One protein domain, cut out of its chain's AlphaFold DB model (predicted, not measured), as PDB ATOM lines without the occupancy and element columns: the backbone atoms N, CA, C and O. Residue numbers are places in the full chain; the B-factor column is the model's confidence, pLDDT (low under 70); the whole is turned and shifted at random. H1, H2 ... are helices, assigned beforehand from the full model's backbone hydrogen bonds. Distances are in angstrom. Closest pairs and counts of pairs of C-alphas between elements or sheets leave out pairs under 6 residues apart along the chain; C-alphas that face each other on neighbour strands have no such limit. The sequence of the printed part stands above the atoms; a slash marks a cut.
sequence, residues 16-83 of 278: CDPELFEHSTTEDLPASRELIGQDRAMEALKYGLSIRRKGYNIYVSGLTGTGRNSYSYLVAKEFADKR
ATOM      1  N   CYS A  16      48.365  49.960 -58.171       83.31
ATOM      2  CA  CYS A  16      47.255  50.903 -58.192       83.31
ATOM      3  C   CYS A  16      47.850  52.292 -58.405       83.31
ATOM      4  O   CYS A  16      48.797  52.645 -57.700       83.31
ATOM      5  N   ASP A  17      47.339  53.030 -59.382       86.19
ATOM      6  CA  ASP A  17      47.752  54.404 -59.629       86.19
ATOM      7  C   ASP A  17      47.117  55.324 -58.568       86.19
ATOM      8  O   ASP A  17      45.888  55.377 -58.483       86.19
ATOM      9  N   PRO A  18      47.906  56.005 -57.716       82.88
ATOM     10  CA  PRO A  18      47.367  56.906 -56.704       82.88
ATOM     11  C   PRO A  18      46.617  58.105 -57.294       82.88
ATOM     12  O   PRO A  18      45.742  58.640 -56.619       82.88
ATOM     13  N   GLU A  19      46.906  58.495 -58.541       84.69
ATOM     14  CA  GLU A  19      46.227  59.607 -59.226       84.69
ATOM     15  C   GLU A  19      44.750  59.297 -59.546       84.69
ATOM     16  O   GLU A  19      43.992  60.196 -59.902       84.69
ATOM     17  N   LEU A  20      44.303  58.045 -59.359       84.81
ATOM     18  CA  LEU A  20      42.894  57.643 -59.477       84.81
ATOM     19  C   LEU A  20      41.987  58.227 -58.384       84.81
ATOM     20  O   LEU A  20      40.765  58.159 -58.516       84.81
ATOM     21  N   PHE A  21      42.551  58.730 -57.285       83.69
ATOM     22  CA  PHE A  21      41.784  59.206 -56.138       83.69
ATOM     23  C   PHE A  21      41.850  60.731 -56.045       83.69
ATOM     24  O   PHE A  21      42.919  61.312 -55.899       83.69
ATOM     25  N   GLU A  22      40.685  61.375 -56.081       83.88
ATOM     26  CA  GLU A  22      40.557  62.842 -56.046       83.88
ATOM     27  C   GLU A  22      40.802  63.448 -54.649       83.88
ATOM     28  O   GLU A  22      40.921  64.663 -54.509       83.88
ATOM     29  N   HIS A  23      40.881  62.611 -53.609       82.88
ATOM     30  CA  HIS A  23      40.993  63.035 -52.214       82.88
ATOM     31  C   HIS A  23      42.347  62.664 -51.610       82.88
ATOM     32  O   HIS A  23      42.837  61.548 -51.775       82.88
ATOM     33  N   SER A  24      42.907  63.586 -50.823       81.50
ATOM     34  CA  SER A  24      44.163  63.381 -50.093       81.50
ATOM     35  C   SER A  24      44.026  62.396 -48.925       81.50
ATOM     36  O   SER A  24      45.012  61.770 -48.534       81.50
ATOM     37  N   THR A  25      42.827  62.262 -48.342       84.75
ATOM     38  CA  THR A  25      42.543  61.347 -47.225       84.75
ATOM     39  C   THR A  25      41.179  60.668 -47.396       84.75
ATOM     40  O   THR A  25      40.328  61.110 -48.167       84.75
ATOM     41  N   THR A  26      40.949  59.581 -46.656       83.69
ATOM     42  CA  THR A  26      39.653  58.885 -46.635       83.69
ATOM     43  C   THR A  26      38.608  59.560 -45.743       83.69
ATOM     44  O   THR A  26      37.492  59.057 -45.658       83.69
ATOM     45  N   GLU A  27      38.950  60.649 -45.045       84.81
ATOM     46  CA  GLU A  27      38.009  61.383 -44.180       84.81
ATOM     47  C   GLU A  27      36.935  62.104 -45.001       84.81
ATOM     48  O   GLU A  27      35.785  62.194 -44.573       84.81
ATOM     49  N   ASP A  28      37.298  62.534 -46.209       81.56
ATOM     50  CA  ASP A  28      36.415  63.249 -47.131       81.56
ATOM     51  C   ASP A  28      35.522  62.309 -47.959       81.56
ATOM     52  O   ASP A  28      34.661  62.762 -48.717       81.56
ATOM     53  N   LEU A  29      35.703  60.989 -47.826       81.31
ATOM     54  CA  LEU A  29      34.914  60.006 -48.560       81.31
ATOM     55  C   LEU A  29      33.584  59.724 -47.845       81.31
ATOM     56  O   LEU A  29      33.569  59.392 -46.656       81.31
ATOM     57  N   PRO A  30      32.443  59.759 -48.559       78.19
ATOM     58  CA  PRO A  30      31.166  59.396 -47.971       78.19
ATOM     59  C   PRO A  30      31.164  57.915 -47.574       78.19
ATOM     60  O   PRO A  30      31.452  57.024 -48.375       78.19
ATOM     61  N   ALA A  31      30.778  57.635 -46.331       76.75
ATOM     62  CA  ALA A  31      30.635  56.266 -45.855       76.75
ATOM     63  C   ALA A  31      29.437  55.579 -46.536       76.75
ATOM     64  O   ALA A  31      28.284  55.788 -46.149       76.75
ATOM     65  N   SER A  32      29.703  54.722 -47.524       75.31
ATOM     66  CA  SER A  32      28.685  53.821 -48.069       75.31
ATOM     67  C   SER A  32      28.452  52.639 -47.128       75.31
ATOM     68  O   SER A  32      29.384  52.071 -46.559       75.31
ATOM     69  N   ARG A  33      27.183  52.259 -46.961       72.75
ATOM     70  CA  ARG A  33      26.769  51.064 -46.201       72.75
ATOM     71  C   ARG A  33      26.293  49.932 -47.110       72.75
ATOM     72  O   ARG A  33      25.712  48.959 -46.627       72.75
ATOM     73  N   GLU A  34      26.498  50.073 -48.415       73.31
ATOM     74  CA  GLU A  34      26.145  49.056 -49.396       73.31
ATOM     75  C   GLU A  34      27.154  47.904 -49.395       73.31
ATOM     76  O   GLU A  34      28.332  48.069 -49.074       73.31
ATOM     77  N   LEU A  35      26.676  46.709 -49.742       78.25
ATOM     78  CA  LEU A  35      27.543  45.553 -49.912       78.25
ATOM     79  C   LEU A  35      28.177  45.607 -51.301       78.25
ATOM     80  O   LEU A  35      27.501  45.409 -52.307       78.25
ATOM     81  N   ILE A  36      29.489  45.825 -51.351       79.81
ATOM     82  CA  ILE A  36      30.233  45.893 -52.611       79.81
ATOM     83  C   ILE A  36      30.155  44.539 -53.336       79.81
ATOM     84  O   ILE A  36      30.526  43.501 -52.783       79.81
ATOM     85  N   GLY A  37      29.681  44.555 -54.586       81.94
ATOM     86  CA  GLY A  37      29.642  43.381 -55.466       81.94
ATOM     87  C   GLY A  37      28.587  42.332 -55.098       81.94
ATOM     88  O   GLY A  37      28.750  41.163 -55.448       81.94
ATOM     89  N   GLN A  38      27.532  42.709 -54.365       85.38
ATOM     90  CA  GLN A  38      26.468  41.795 -53.915       85.38
ATOM     91  C   GLN A  38      25.061  42.238 -54.348       85.38
ATOM     92  O   GLN A  38      24.081  41.953 -53.654       85.38
ATOM     93  N   ASP A  39      24.934  42.879 -55.512       86.81
ATOM     94  CA  ASP A  39      23.680  43.474 -56.008       86.81
ATOM     95  C   ASP A  39      22.504  42.488 -55.978       86.81
ATOM     96  O   ASP A  39      21.442  42.782 -55.427       86.81
ATOM     97  N   ARG A  40      22.722  41.247 -56.441       88.88
ATOM     98  CA  ARG A  40      21.695  40.189 -56.424       88.88
ATOM     99  C   ARG A  40      21.167  39.901 -55.016       88.88
ATOM    100  O   ARG A  40      19.975  39.661 -54.834       88.88
ATOM    101  N   ALA A  41      22.050  39.865 -54.017       87.00
ATOM    102  CA  ALA A  41      21.655  39.600 -52.635       87.00
ATOM    103  C   ALA A  41      20.897  40.795 -52.039       87.00
ATOM    104  O   ALA A  41      19.916  40.603 -51.316       87.00
ATOM    105  N   MET A  42      21.318  42.015 -52.383       88.00
ATOM    106  CA  MET A  42      20.655  43.255 -51.981       88.00
ATOM    107  C   MET A  42      19.229  43.338 -52.547       88.00
ATOM    108  O   MET A  42      18.282  43.606 -51.802       88.00
ATOM    109  N   GLU A  43      19.052  43.040 -53.834       90.25
ATOM    110  CA  GLU A  43      17.741  42.987 -54.492       90.25
ATOM    111  C   GLU A  43      16.844  41.891 -53.913       90.25
ATOM    112  O   GLU A  43      15.687  42.158 -53.581       90.25
ATOM    113  N   ALA A  44      17.373  40.677 -53.723       91.62
ATOM    114  CA  ALA A  44      16.612  39.557 -53.169       91.62
ATOM    115  C   ALA A  44      16.081  39.859 -51.759       91.62
ATOM    116  O   ALA A  44      14.939  39.520 -51.441       91.62
ATOM    117  N   LEU A  45      16.880  40.529 -50.923       91.94
ATOM    118  CA  LEU A  45      16.462  40.940 -49.585       91.94
ATOM    119  C   LEU A  45      15.351  41.999 -49.636       91.94
ATOM    120  O   LEU A  45      14.332  41.847 -48.959       91.94
ATOM    121  N   LYS A  46      15.517  43.047 -50.458       91.75
ATOM    122  CA  LYS A  46      14.497  44.095 -50.650       91.75
ATOM    123  C   LYS A  46      13.188  43.504 -51.185       91.75
ATOM    124  O   LYS A  46      12.116  43.816 -50.666       91.75
ATOM    125  N   TYR A  47      13.277  42.611 -52.171       92.31
ATOM    126  CA  TYR A  47      12.125  41.902 -52.722       92.31
ATOM    127  C   TYR A  47      11.450  41.032 -51.660       92.31
ATOM    128  O   TYR A  47      10.250  41.170 -51.429       92.31
ATOM    129  N   GLY A  48      12.213  40.203 -50.943       92.50
ATOM    130  CA  GLY A  48      11.687  39.347 -49.882       92.50
ATOM    131  C   GLY A  48      10.952  40.137 -48.795       92.50
ATOM    132  O   GLY A  48       9.848  39.761 -48.406       92.50
ATOM    133  N   LEU A  49      11.511  41.269 -48.351       90.94
ATOM    134  CA  LEU A  49      10.892  42.128 -47.334       90.94
ATOM    135  C   LEU A  49       9.630  42.847 -47.833       90.94
ATOM    136  O   LEU A  49       8.787  43.237 -47.020       90.94
ATOM    137  N   SER A  50       9.473  43.016 -49.148       91.31
ATOM    138  CA  SER A  50       8.271  43.603 -49.753       91.31
ATOM    139  C   SER A  50       7.057  42.661 -49.725       91.31
ATOM    140  O   SER A  50       5.916  43.130 -49.728       91.31
ATOM    141  N   ILE A  51       7.279  41.344 -49.620       92.38
ATOM    142  CA  ILE A  51       6.219  40.330 -49.595       92.38
ATOM    143  C   ILE A  51       5.472  40.380 -48.253       92.38
ATOM    144  O   ILE A  51       6.036  40.141 -47.189       92.38
ATOM    145  N   ARG A  52       4.159  40.642 -48.295       84.75
ATOM    146  CA  ARG A  52       3.285  40.742 -47.102       84.75
ATOM    147  C   ARG A  52       2.527  39.449 -46.764       84.75
ATOM    148  O   ARG A  52       1.535  39.483 -46.039       84.75
ATOM    149  N   ARG A  53       2.957  38.303 -47.297       89.19
ATOM    150  CA  ARG A  53       2.261  37.017 -47.139       89.19
ATOM    151  C   ARG A  53       2.809  36.233 -45.948       89.19
ATOM    152  O   ARG A  53       4.009  36.002 -45.839       89.19
ATOM    153  N   LYS A  54       1.912  35.783 -45.065       88.25
ATOM    154  CA  LYS A  54       2.265  34.939 -43.913       88.25
ATOM    155  C   LYS A  54       2.974  33.660 -44.378       88.25
ATOM    156  O   LYS A  54       2.552  33.046 -45.354       88.25
ATOM    157  N   GLY A  55       4.018  33.261 -43.651       86.06
ATOM    158  CA  GLY A  55       4.814  32.061 -43.937       86.06
ATOM    159  C   GLY A  55       6.044  32.304 -44.815       86.06
ATOM    160  O   GLY A  55       6.866  31.402 -44.945       86.06
ATOM    161  N   TYR A  56       6.211  33.509 -45.369       89.00
ATOM    162  CA  TYR A  56       7.438  33.893 -46.065       89.00
ATOM    163  C   TYR A  56       8.495  34.339 -45.057       89.00
ATOM    164  O   TYR A  56       8.299  35.310 -44.330       89.00
ATOM    165  N   ASN A  57       9.617  33.625 -45.041       90.56
ATOM    166  CA  ASN A  57      10.785  33.932 -44.225       90.56
ATOM    167  C   ASN A  57      12.002  34.093 -45.143       90.56
ATOM    168  O   ASN A  57      12.072  33.457 -46.195       90.56
ATOM    169  N   ILE A  58      12.959  34.929 -44.743       91.50
ATOM    170  CA  ILE A  58      14.200  35.163 -45.490       91.50
ATOM    171  C   ILE A  58      15.347  34.503 -44.732       91.50
ATOM    172  O   ILE A  58      15.486  34.688 -43.525       91.50
ATOM    173  N   TYR A  59      16.178  33.757 -45.452       92.31
ATOM    174  CA  TYR A  59      17.416  33.183 -44.938       92.31
ATOM    175  C   TYR A  59      18.605  33.793 -45.683       92.31
ATOM    176  O   TYR A  59      18.603  33.845 -46.912       92.31
ATOM    177  N   VAL A  60      19.611  34.266 -44.942       91.12
ATOM    178  CA  VAL A  60      20.787  34.952 -45.499       91.12
ATOM    179  C   VAL A  60      22.048  34.137 -45.215       91.12
ATOM    180  O   VAL A  60      22.476  33.996 -44.070       91.12
ATOM    181  N   SER A  61      22.685  33.633 -46.271       90.56
ATOM    182  CA  SER A  61      23.917  32.835 -46.210       90.56
ATOM    183  C   SER A  61      25.090  33.524 -46.904       90.56
ATOM    184  O   SER A  61      24.899  34.315 -47.822       90.56
ATOM    185  N   GLY A  62      26.314  33.197 -46.494       88.12
ATOM    186  CA  GLY A  62      27.548  33.669 -47.123       88.12
ATOM    187  C   GLY A  62      28.754  33.477 -46.210       88.12
ATOM    188  O   GLY A  62      28.628  32.934 -45.111       88.12
ATOM    189  N   LEU A  63      29.925  33.929 -46.650       87.94
ATOM    190  CA  LEU A  63      31.156  33.827 -45.864       87.94
ATOM    191  C   LEU A  63      31.123  34.748 -44.635       87.94
ATOM    192  O   LEU A  63      30.358  35.718 -44.558       87.94
ATOM    193  N   THR A  64      31.940  34.441 -43.637       88.94
ATOM    194  CA  THR A  64      32.153  35.316 -42.475       88.94
ATOM    195  C   THR A  64      32.870  36.600 -42.906       88.94
ATOM    196  O   THR A  64      33.645  36.583 -43.854       88.94
ATOM    197  N   GLY A  65      32.580  37.727 -42.249       84.75
ATOM    198  CA  GLY A  65      33.205  39.023 -42.560       84.75
ATOM    199  C   GLY A  65      32.578  39.792 -43.730       84.75
ATOM    200  O   GLY A  65      32.975  40.913 -44.004       84.75
ATOM    201  N   THR A  66      31.549  39.246 -44.380       85.00
ATOM    202  CA  THR A  66      30.884  39.865 -45.547       85.00
ATOM    203  C   THR A  66      29.805  40.893 -45.193       85.00
ATOM    204  O   THR A  66      29.030  41.278 -46.053       85.00
ATOM    205  N   GLY A  67      29.663  41.301 -43.926       85.06
ATOM    206  CA  GLY A  67      28.675  42.321 -43.530       85.06
ATOM    207  C   GLY A  67      27.195  41.896 -43.591       85.06
ATOM    208  O   GLY A  67      26.320  42.742 -43.420       85.06
ATOM    209  N   ARG A  68      26.892  40.598 -43.779       88.94
ATOM    210  CA  ARG A  68      25.521  40.050 -43.917       88.94
ATOM    211  C   ARG A  68      24.527  40.558 -42.873       88.94
ATOM    212  O   ARG A  68      23.452  41.024 -43.241       88.94
ATOM    213  N   ASN A  69      24.874  40.465 -41.588       89.69
ATOM    214  CA  ASN A  69      23.982  40.880 -40.500       89.69
ATOM    215  C   ASN A  69      23.755  42.392 -40.509       89.69
ATOM    216  O   ASN A  69      22.614  42.835 -40.409       89.69
ATOM    217  N   SER A  70      24.828  43.171 -40.675       88.81
ATOM    218  CA  SER A  70      24.771  44.633 -40.700       88.81
ATOM    219  C   SER A  70      23.876  45.134 -41.828       88.81
ATOM    220  O   SER A  70      22.988  45.951 -41.588       88.81
ATOM    221  N   TYR A  71      24.047  44.591 -43.037       88.75
ATOM    222  CA  TYR A  71      23.219  44.957 -44.181       88.75
ATOM    223  C   TYR A  71      21.771  44.471 -44.030       88.75
ATOM    224  O   TYR A  71      20.836  45.232 -44.266       88.75
ATOM    225  N   SER A  72      21.567  43.233 -43.560       91.69
ATOM    226  CA  SER A  72      20.217  42.696 -43.335       91.69
ATOM    227  C   SER A  72      19.424  43.545 -42.344       91.69
ATOM    228  O   SER A  72      18.256  43.850 -42.584       91.69
ATOM    229  N   TYR A  73      20.069  43.967 -41.255       91.56
ATOM    230  CA  TYR A  73      19.478  44.859 -40.265       91.56
ATOM    231  C   TYR A  73      19.196  46.253 -40.833       91.56
ATOM    232  O   TYR A  73      18.115  46.786 -40.597       91.56
ATOM    233  N   LEU A  74      20.131  46.827 -41.601       90.12
ATOM    234  CA  LEU A  74      19.961  48.135 -42.241       90.12
ATOM    235  C   LEU A  74      18.704  48.162 -43.119       90.12
ATOM    236  O   LEU A  74      17.824  48.992 -42.899       90.12
ATOM    237  N   VAL A  75      18.578  47.208 -44.047       91.19
ATOM    238  CA  VAL A  75      17.419  47.139 -44.950       91.19
ATOM    239  C   VAL A  75      16.139  46.834 -44.171       91.19
ATOM    240  O   VAL A  75      15.108  47.460 -44.406       91.19
ATOM    241  N   ALA A  76      16.177  45.915 -43.200       92.44
ATOM    242  CA  ALA A  76      15.010  45.633 -42.362       92.44
ATOM    243  C   ALA A  76      14.528  46.883 -41.606       92.44
ATOM    244  O   ALA A  76      13.321  47.118 -41.529       92.44
ATOM    245  N   LYS A  77      15.457  47.706 -41.103       92.88
ATOM    246  CA  LYS A  77      15.158  48.967 -40.420       92.88
ATOM    247  C   LYS A  77      14.529  49.991 -41.366       92.88
ATOM    248  O   LYS A  77      13.472  50.518 -41.044       92.88
ATOM    249  N   GLU A  78      15.086  50.190 -42.560       91.94
ATOM    250  CA  GLU A  78      14.507  51.093 -43.572       91.94
ATOM    251  C   GLU A  78      13.063  50.723 -43.947       91.94
ATOM    252  O   GLU A  78      12.222  51.593 -44.189       91.94
ATOM    253  N   PHE A  79      12.759  49.423 -44.005       92.38
ATOM    254  CA  PHE A  79      11.397  48.940 -44.227       92.38
ATOM    255  C   PHE A  79      10.503  49.124 -42.998       92.38
ATOM    256  O   PHE A  79       9.315  49.401 -43.165       92.38
ATOM    257  N   ALA A  80      11.036  48.936 -41.790       92.06
ATOM    258  CA  ALA A  80      10.298  49.105 -40.542       92.06
ATOM    259  C   ALA A  80       9.911  50.571 -40.301       92.06
ATOM    260  O   ALA A  80       8.757  50.829 -39.970       92.06
ATOM    261  N   ASP A  81      10.815  51.517 -40.570       93.38
ATOM    262  CA  ASP A  81      10.597  52.961 -40.386       93.38
ATOM    263  C   ASP A  81       9.444  53.503 -41.259       93.38
ATOM    264  O   ASP A  81       8.819  54.510 -40.937       93.38
ATOM    265  N   LYS A  82       9.117  52.807 -42.356       92.81
ATOM    266  CA  LYS A  82       8.005  53.139 -43.269       92.81
ATOM    267  C   LYS A  82       6.699  52.410 -42.935       92.81
ATOM    268  O   LYS A  82       5.709  52.555 -43.657       92.81
ATOM    269  N   ARG A  83       6.681  51.561 -41.905       90.19
ATOM    270  CA  ARG A  83       5.514  50.761 -41.506       90.19
ATOM    271  C   ARG A  83       4.869  51.344 -40.257       90.19
ATOM    272  O   ARG A  83       5.497  52.039 -39.469       90.19
TER     273      ARG A  83
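AT A GLANCE: This is residues 16 to 83 of the 278 residues of the protein "Peptidase S16, lon domain protein" of [Clostridium] ultunense Esp (UniProt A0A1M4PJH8). With little regular structure, the domain is a pair of helices, H2 and H1, packed on each other at a slant, with a long loop that folds back between their ends and a tail, residues 16 to 32, that sticks out from this body. The printed part has 68 residues with two named helices, H1 then H2, and no named strand; it is all helix, with 26 residues in named elements, under half. It is only just loose, close to extended, with a radius of gyration of the C-alphas of 16.2 A. It spans 52 by 28 by 17 A, while the body without the tail spans 30 by 22 by 16 A.

HOW THE PARTS SIT: H2, residues 68 to 81, touches H1, residues 39 to 50, which meets it with residues 45 to 49 alone. Their closest C-alphas, those of Val 75 and Lys 46, are 7.1 A apart. They run the same way at a tilt of 38 degrees, only just steep. In both helices every O i to N i+4 pair is within hydrogen-bond range.

IN THESE COORDINATES: H2 is 20.0 A long, from C-alpha 68 at (25.521, 40.050, -43.917) to C-alpha 81 at (10.597, 52.961, -40.386). H1 is 16.6 A long and begins at C-alpha 39, at (23.680, 43.474, -56.008).

THE WHOLE: The C-alphas farthest apart, those of Glu 19 and Lys 54, are 52.7 A apart. The link from H1 to H2, 17 residues, is long. The printed part has no cut, and no printed residue is under 70 in pLDDT.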